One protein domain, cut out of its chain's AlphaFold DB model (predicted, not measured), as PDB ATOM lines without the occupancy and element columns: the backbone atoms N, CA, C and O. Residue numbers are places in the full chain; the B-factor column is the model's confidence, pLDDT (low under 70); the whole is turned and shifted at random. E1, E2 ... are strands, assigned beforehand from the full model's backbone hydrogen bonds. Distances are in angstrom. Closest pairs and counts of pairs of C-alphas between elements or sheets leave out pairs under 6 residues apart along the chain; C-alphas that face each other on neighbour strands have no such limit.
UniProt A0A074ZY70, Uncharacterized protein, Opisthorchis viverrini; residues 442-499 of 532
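What this domain is: This is residues 442 to 499 of the 532 residues of an uncharacterized protein of Opisthorchis viverrini (UniProt A0A074ZY70). Two small strand hairpins, E2 with E3 and E4 with E5, form the body of the domain; the second is turned across the first, and the two come together where E3 ends and E4 begins. E1 lies off to one side with its first residue near E5, and residues 449 to 457 make a wide loop from it back to E2, while residues 490 to 499 fold back so that 497 to 498 pair with E3. The printed part has 58 residues, no named helix and five named strands, in the order E1, E2, E3, E4, E5; the two sheets, E2 - E3 and E4 - E5, are each antiparallel. The class is all strand, though under half of the residues, 24 of 58, are in named strands. The whole is compact, with a radius of gyration of the C-alphas of 11.4 A and spans of 34 by 26 by 19 A.

Where its parts are: E2, residues 458 to 462, is 13.0 A long and begins at C-alpha 458, (117.374, 114.557, 145.273). E3, residues 465 to 469, measures 13.2 A. E4, residues 475 to 478, measures 10.1 A, and E5, residues 485 to 489, 11.0 A, ending at C-alpha 489, (117.806, 115.449, 131.073). E1, residues 444 to 448, is 10.4 A long and begins at C-alpha 444, (118.626, 126.588, 137.984).

How they stand to each other: E2 and E3 form a hairpin with a tight link, antiparallel at 150 degrees between their directions; N 460 and O 467 are 2.8 A apart and N 467 and O 460 2.9 A, both within hydrogen-bond range. Residues 466 to 467 of E3 also pair, antiparallel, with residues 497 to 498. The closest C-alphas of E3 and E4, those of Leu 469 and Phe 475, are 4.5 A apart. E4 and E5 form the other hairpin, antiparallel at 132 degrees; N 475 and O 489 are 2.7 A apart and N 477 and O 486 2.9 A, both within hydrogen-bond range. E1 pairs with no named strand; its closest C-alpha to E5, that of Leu 444, is 5.3 A from that of Ala 486. E1 and E4 are only just apart, their closest C-alphas 8.4 A from each other. E2 is apart from E1, E4 and E5.

The domain as a whole: The two C-alphas farthest apart, those of Asp 449 and Glu 463, are 34.5 A from each other. The printed part has no cut, and no link between named strands is long. The mean pLDDT of the printed part is 80.3; the model's confidence is low, under 70, at residues 447 to 451, of which 447 to 448 belong to E1.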
ATOM      1  N   PRO A 442     113.485 124.652 132.436       78.75
ATOM      2  CA  PRO A 442     113.586 124.934 133.868       78.75
ATOM      3  C   PRO A 442     115.046 125.187 134.279       78.75
ATOM      4  O   PRO A 442     115.803 124.252 134.548       78.75
ATOM      5  N   LEU A 443     115.442 126.462 134.298       82.31
ATOM      6  CA  LEU A 443     116.794 126.906 134.648       82.31
ATOM      7  C   LEU A 443     116.992 126.895 136.164       82.31
ATOM      8  O   LEU A 443     116.093 127.287 136.911       82.31
ATOM      9  N   LEU A 444     118.186 126.499 136.599       81.62
ATOM     10  CA  LEU A 444     118.626 126.588 137.984       81.62
ATOM     11  C   LEU A 444     119.050 128.030 138.296       81.62
ATOM     12  O   LEU A 444     119.948 128.579 137.662       81.62
ATOM     13  N   VAL A 445     118.407 128.644 139.287       78.94
ATOM     14  CA  VAL A 445     118.610 130.048 139.667       78.94
ATOM     15  C   VAL A 445     118.696 130.201 141.185       78.94
ATOM     16  O   VAL A 445     117.946 129.577 141.921       78.94
ATOM     17  N   ALA A 446     119.569 131.078 141.680       73.75
ATOM     18  CA  ALA A 446     119.684 131.387 143.112       73.75
ATOM     19  C   ALA A 446     118.817 132.604 143.484       73.75
ATOM     20  O   ALA A 446     119.330 133.678 143.806       73.75
ATOM     21  N   VAL A 447     117.494 132.476 143.344       66.38
ATOM     22  CA  VAL A 447     116.544 133.591 143.556       66.38
ATOM     23  C   VAL A 447     115.423 133.303 144.547       66.38
ATOM     24  O   VAL A 447     114.673 134.228 144.847       66.38
ATOM     25  N   ALA A 448     115.289 132.073 145.038       61.25
ATOM     26  CA  ALA A 448     114.149 131.692 145.860       61.25
ATOM     27  C   ALA A 448     114.319 132.158 147.314       61.25
ATOM     28  O   ALA A 448     115.364 131.945 147.921       61.25
ATOM     29  N   ASP A 449     113.276 132.770 147.876       61.06
ATOM     30  CA  ASP A 449     113.272 133.260 149.264       61.06
ATOM     31  C   ASP A 449     112.839 132.175 150.277       61.06
ATOM     32  O   ASP A 449     112.936 132.375 151.483       61.06
ATOM     33  N   ALA A 450     112.343 131.022 149.810       62.88
ATOM     34  CA  ALA A 450     111.902 129.913 150.655       62.88
ATOM     35  C   ALA A 450     112.048 128.564 149.937       62.88
ATOM     36  O   ALA A 450     111.981 128.503 148.709       62.88
ATOM     37  N   ILE A 451     112.186 127.483 150.712       68.50
ATOM     38  CA  ILE A 451     112.226 126.110 150.192       68.50
ATOM     39  C   ILE A 451     110.801 125.662 149.847       68.50
ATOM     40  O   ILE A 451     110.018 125.298 150.727       68.50
ATOM     41  N   GLY A 452     110.462 125.691 148.562       72.44
ATOM     42  CA  GLY A 452     109.246 125.106 148.013       72.44
ATOM     43  C   GLY A 452     109.525 123.819 147.225       72.44
ATOM     44  O   GLY A 452     110.648 123.313 147.206       72.44
ATOM     45  N   PRO A 453     108.515 123.284 146.516       73.56
ATOM     46  CA  PRO A 453     108.661 122.082 145.686       73.56
ATOM     47  C   PRO A 453     109.685 122.219 144.547       73.56
ATOM     48  O   PRO A 453     110.022 121.227 143.910       73.56
ATOM     49  N   ARG A 454     110.132 123.442 144.232       75.00
ATOM     50  CA  ARG A 454     111.077 123.736 143.143       75.00
ATOM     51  C   ARG A 454     112.508 123.960 143.618       75.00
ATOM     52  O   ARG A 454     113.402 124.105 142.792       75.00
ATOM     53  N   GLU A 455     112.703 123.969 144.927       80.19
ATOM     54  CA  GLU A 455     113.974 124.161 145.621       80.19
ATOM     55  C   GLU A 455     114.428 122.851 146.296       80.19
ATOM     56  O   GLU A 455     115.415 122.821 147.027       80.19
ATOM     57  N   GLN A 456     113.685 121.761 146.071       79.38
ATOM     58  CA  GLN A 456     113.981 120.417 146.556       79.38
ATOM     59  C   GLN A 456     114.646 119.602 145.446       79.38
ATOM     60  O   GLN A 456     114.094 119.451 144.354       79.38
ATOM     61  N   PHE A 457     115.831 119.073 145.746       85.06
ATOM     62  CA  PHE A 457     116.627 118.275 144.822       85.06
ATOM     63  C   PHE A 457     117.089 116.990 145.502       85.06
ATOM     64  O   PHE A 457     117.536 117.011 146.649       85.06
ATOM     65  N   GLU A 458     117.010 115.879 144.781       83.81
ATOM     66  CA  GLU A 458     117.374 114.557 145.273       83.81
ATOM     67  C   GLU A 458     118.723 114.127 144.677       83.81
ATOM     68  O   GLU A 458     118.852 113.995 143.455       83.81
ATOM     69  N   PRO A 459     119.763 113.910 145.502       86.25
ATOM     70  CA  PRO A 459     121.015 113.356 145.019       86.25
ATOM     71  C   PRO A 459     120.859 111.853 144.760       86.25
ATOM     72  O   PRO A 459     120.502 111.081 145.649       86.25
ATOM     73  N   VAL A 460     121.180 111.429 143.541       84.75
ATOM     74  CA  VAL A 460     121.195 110.026 143.121       84.75
ATOM     75  C   VAL A 460     122.646 109.571 143.004       84.75
ATOM     76  O   VAL A 460     123.434 110.172 142.274       84.75
ATOM     77  N   PHE A 461     123.007 108.506 143.720       84.00
ATOM     78  CA  PHE A 461     124.367 107.962 143.739       84.00
ATOM     79  C   PHE A 461     124.430 106.645 142.958       84.00
ATOM     80  O   PHE A 461     123.694 105.709 143.262       84.00
ATOM     81  N   GLN A 462     125.331 106.557 141.977       77.06
ATOM     82  CA  GLN A 462     125.629 105.327 141.232       77.06
ATOM     83  C   GLN A 462     127.137 105.209 140.988       77.06
ATOM     84  O   GLN A 462     127.757 106.141 140.481       77.06
ATOM     85  N   GLU A 463     127.727 104.066 141.354       76.19
ATOM     86  CA  GLU A 463     129.136 103.721 141.073       76.19
ATOM     87  C   GLU A 463     130.157 104.810 141.478       76.19
ATOM     88  O   GLU A 463     131.110 105.103 140.757       76.19
ATOM     89  N   GLY A 464     129.946 105.461 142.627       74.88
ATOM     90  CA  GLY A 464     130.838 106.520 143.125       74.88
ATOM     91  C   GLY A 464     130.695 107.874 142.418       74.88
ATOM     92  O   GLY A 464     131.483 108.783 142.670       74.88
ATOM     93  N   LYS A 465     129.688 108.035 141.558       79.06
ATOM     94  CA  LYS A 465     129.327 109.299 140.910       79.06
ATOM     95  C   LYS A 465     127.953 109.765 141.403       79.06
ATOM     96  O   LYS A 465     127.093 108.947 141.734       79.06
ATOM     97  N   THR A 466     127.742 111.079 141.445       86.19
ATOM     98  CA  THR A 466     126.483 111.690 141.899       86.19
ATOM     99  C   THR A 466     125.798 112.384 140.730       86.19
ATOM    100  O   THR A 466     126.451 113.089 139.972       86.19
ATOM    101  N   ALA A 467     124.489 112.225 140.592       87.81
ATOM    102  CA  ALA A 467     123.645 113.058 139.740       87.81
ATOM    103  C   ALA A 467     122.595 113.753 140.613       87.81
ATOM    104  O   ALA A 467     122.248 113.249 141.681       87.81
ATOM    105  N   LEU A 468     122.096 114.912 140.187       87.00
ATOM    106  CA  LEU A 468     121.079 115.652 140.936       87.00
ATOM    107  C   LEU A 468     119.753 115.607 140.185       87.00
ATOM    108  O   LEU A 468     119.656 116.140 139.080       87.00
ATOM    109  N   LEU A 469     118.756 114.960 140.780       86.00
ATOM    110  CA  LEU A 469     117.391 114.890 140.277       86.00
ATOM    111  C   LEU A 469     116.593 116.065 140.845       86.00
ATOM    112  O   LEU A 469     116.664 116.357 142.037       86.00
ATOM    113  N   GLY A 470     115.852 116.760 139.992       82.38
ATOM    114  CA  GLY A 470     115.059 117.914 140.394       82.38
ATOM    115  C   GLY A 470     113.651 117.881 139.826       82.38
ATOM    116  O   GLY A 470     113.036 116.830 139.643       82.38
ATOM    117  N   VAL A 471     113.130 119.073 139.550       76.50
ATOM    118  CA  VAL A 471     111.751 119.276 139.100       76.50
ATOM    119  C   VAL A 471     111.473 118.492 137.809       76.50
ATOM    120  O   VAL A 471     112.304 118.447 136.904       76.50
ATOM    121  N   ASN A 472     110.278 117.899 137.716       80.12
ATOM    122  CA  ASN A 472     109.806 117.078 136.590       80.12
ATOM    123  C   ASN A 472     110.565 115.754 136.360       80.12
ATOM    124  O   ASN A 472     110.531 115.236 135.246       80.12
ATOM    125  N   ASN A 473     111.217 115.186 137.385       83.88
ATOM    126  CA  ASN A 473     112.041 113.971 137.256       83.88
ATOM    127  C   ASN A 473     113.172 114.106 136.219       83.88
ATOM    128  O   ASN A 473     113.589 113.127 135.600       83.88
ATOM    129  N   CYS A 474     113.683 115.323 136.037       86.69
ATOM    130  CA  CYS A 474     114.830 115.584 135.182       86.69
ATOM    131  C   CYS A 474     116.096 115.761 136.025       86.69
ATOM    132  O   CYS A 474     116.056 116.306 137.127       86.69
ATOM    133  N   PHE A 475     117.227 115.323 135.483       88.94
ATOM    134  CA  PHE A 475     118.566 115.525 136.010       88.94
ATOM    135  C   PHE A 475     119.135 116.876 135.584       88.94
ATOM    136  O   PHE A 475     118.839 117.394 134.498       88.94
ATOM    137  N   LEU A 476     119.969 117.429 136.465       86.50
ATOM    138  CA  LEU A 476     120.716 118.658 136.238       86.50
ATOM    139  C   LEU A 476     121.716 118.470 135.092       86.50
ATOM    140  O   LEU A 476     122.558 117.578 135.135       86.50
ATOM    141  N   SER A 477     121.646 119.339 134.091       85.69
ATOM    142  CA  SER A 477     122.556 119.364 132.949       85.69
ATOM    143  C   SER A 477     123.003 120.798 132.685       85.69
ATOM    144  O   SER A 477     122.233 121.739 132.884       85.69
ATOM    145  N   ALA A 478     124.252 120.969 132.260       84.44
ATOM    146  CA  ALA A 478     124.789 122.259 131.846       84.44
ATOM    147  C   ALA A 478     124.889 122.295 130.319       84.44
ATOM    148  O   ALA A 478     125.515 121.417 129.723       84.44
ATOM    149  N   ASP A 479     124.292 123.302 129.682       82.06
ATOM    150  CA  ASP A 479     124.429 123.502 128.243       82.06
ATOM    151  C   ASP A 479     125.870 123.957 127.937       82.06
ATOM    152  O   ASP A 479     126.284 125.037 128.367       82.06
ATOM    153  N   PRO A 480     126.661 123.180 127.176       78.38
ATOM    154  CA  PRO A 480     128.046 123.526 126.873       78.38
ATOM    155  C   PRO A 480     128.197 124.759 125.967       78.38
ATOM    156  O   PRO A 480     129.307 125.270 125.833       78.38
ATOM    157  N   LYS A 481     127.126 125.229 125.312       77.75
ATOM    158  CA  LYS A 481     127.160 126.404 124.427       77.75
ATOM    159  C   LYS A 481     126.812 127.696 125.152       77.75
ATOM    160  O   LYS A 481     127.449 128.711 124.884       77.75
ATOM    161  N   THR A 482     125.801 127.673 126.017       81.00
ATOM    162  CA  THR A 482     125.346 128.875 126.737       81.00
ATOM    163  C   THR A 482     125.919 128.968 128.148       81.00
ATOM    164  O   THR A 482     126.008 130.064 128.695       81.00
ATOM    165  N   GLY A 483     126.358 127.844 128.724       80.19
ATOM    166  CA  GLY A 483     126.757 127.744 130.127       80.19
ATOM    167  C   GLY A 483     125.570 127.698 131.094       80.19
ATOM    168  O   GLY A 483     125.778 127.678 132.306       80.19
ATOM    169  N   ASP A 484     124.339 127.679 130.577       80.75
ATOM    170  CA  ASP A 484     123.135 127.632 131.393       80.75
ATOM    171  C   ASP A 484     122.975 126.261 132.047       80.75
ATOM    172  O   ASP A 484     123.153 125.222 131.409       80.75
ATOM    173  N   VAL A 485     122.587 126.251 133.319       86.12
ATOM    174  CA  VAL A 485     122.346 125.018 134.071       86.12
ATOM    175  C   VAL A 485     120.841 124.818 134.229       86.12
ATOM    176  O   VAL A 485     120.146 125.705 134.724       86.12
ATOM    177  N   ALA A 486     120.319 123.664 133.808       86.00
ATOM    178  CA  ALA A 486     118.885 123.382 133.769       86.00
ATOM    179  C   ALA A 486     118.556 121.918 134.101       86.00
ATOM    180  O   ALA A 486     119.348 121.012 133.846       86.00
ATOM    181  N   PHE A 487     117.348 121.665 134.608       84.69
ATOM    182  CA  PHE A 487     116.831 120.305 134.817       84.69
ATOM    183  C   PHE A 487     116.103 119.804 133.566       84.69
ATOM    184  O   PHE A 487     114.879 119.862 133.471       84.69
ATOM    185  N   VAL A 488     116.864 119.334 132.580       84.12
ATOM    186  CA  VAL A 488     116.331 118.978 131.249       84.12
ATOM    187  C   VAL A 488     116.506 117.510 130.875       84.12
ATOM    188  O   VAL A 488     115.810 117.027 129.984       84.12
ATOM    189  N   SER A 489     117.421 116.788 131.523       84.50
ATOM    190  CA  SER A 489     117.806 115.449 131.073       84.50
ATOM    191  C   SER A 489     116.981 114.367 131.778       84.50
ATOM    192  O   SER A 489     117.047 114.270 132.995       84.50
ATOM    193  N   PRO A 490     116.219 113.509 131.083       85.38
ATOM    194  CA  PRO A 490     115.405 112.471 131.733       85.38
ATOM    195  C   PRO A 490     116.227 111.282 132.260       85.38
ATOM    196  O   PRO A 490     115.692 110.405 132.934       85.38
ATOM    197  N   GLN A 491     117.518 111.203 131.924       83.88
ATOM    198  CA  GLN A 491     118.420 110.129 132.338       83.88
ATOM    199  C   GLN A 491     119.769 110.717 132.752       83.88
ATOM    200  O   GLN A 491     120.299 111.575 132.050       83.88
ATOM    201  N   ALA A 492     120.345 110.220 133.846       82.56
ATOM    202  CA  ALA A 492     121.689 110.586 134.270       82.56
ATOM    203  C   ALA A 492     122.717 109.950 133.322       82.56
ATOM    204  O   ALA A 492     123.006 108.757 133.416       82.56
ATOM    205  N   LYS A 493     123.240 110.729 132.370       82.81
ATOM    206  CA  LYS A 493     124.363 110.317 131.521       82.81
ATOM    207  C   LYS A 493     125.641 110.958 132.051       82.81
ATOM    208  O   LYS A 493     125.642 111.699 133.029       82.81
ATOM    209  N   LEU A 494     126.761 110.667 131.394       78.62
ATOM    210  CA  LEU A 494     128.083 111.144 131.809       78.62
ATOM    211  C   LEU A 494     128.165 112.683 131.949       78.62
ATOM    212  O   LEU A 494     128.979 113.164 132.729       78.62
ATOM    213  N   GLN A 495     127.349 113.437 131.202       77.75
ATOM    214  CA  GLN A 495     127.345 114.907 131.194       77.75
ATOM    215  C   GLN A 495     126.553 115.522 132.362       77.75
ATOM    216  O   GLN A 495     126.766 116.684 132.691       77.75
ATOM    217  N   GLU A 496     125.683 114.744 133.007       83.94
ATOM    218  CA  GLU A 496     124.841 115.140 134.144       83.94
ATOM    219  C   GLU A 496     125.418 114.699 135.498       83.94
ATOM    220  O   GLU A 496     124.833 114.957 136.554       83.94
ATOM    221  N   MET A 497     126.571 114.022 135.485       84.31
ATOM    222  CA  MET A 497     127.262 113.626 136.709       84.31
ATOM    223  C   MET A 497     127.971 114.838 137.316       84.31
ATOM    224  O   MET A 497     128.799 115.487 136.676       84.31
ATOM    225  N   ILE A 498     127.684 115.108 138.583       82.00
ATOM    226  CA  ILE A 498     128.245 116.202 139.369       82.00
ATOM    227  C   ILE A 498     129.063 115.668 140.548       82.00
ATOM    228  O   ILE A 498     128.959 114.513 140.957       82.00
ATOM    229  N   THR A 499     129.891 116.532 141.128       80.06
ATOM    230  CA  THR A 499     130.601 116.253 142.381       80.06
ATOM    231  C   THR A 499     130.226 117.312 143.405       80.06
ATOM    232  O   THR A 499     130.519 118.490 143.207       80.06
TER     233      THR A 499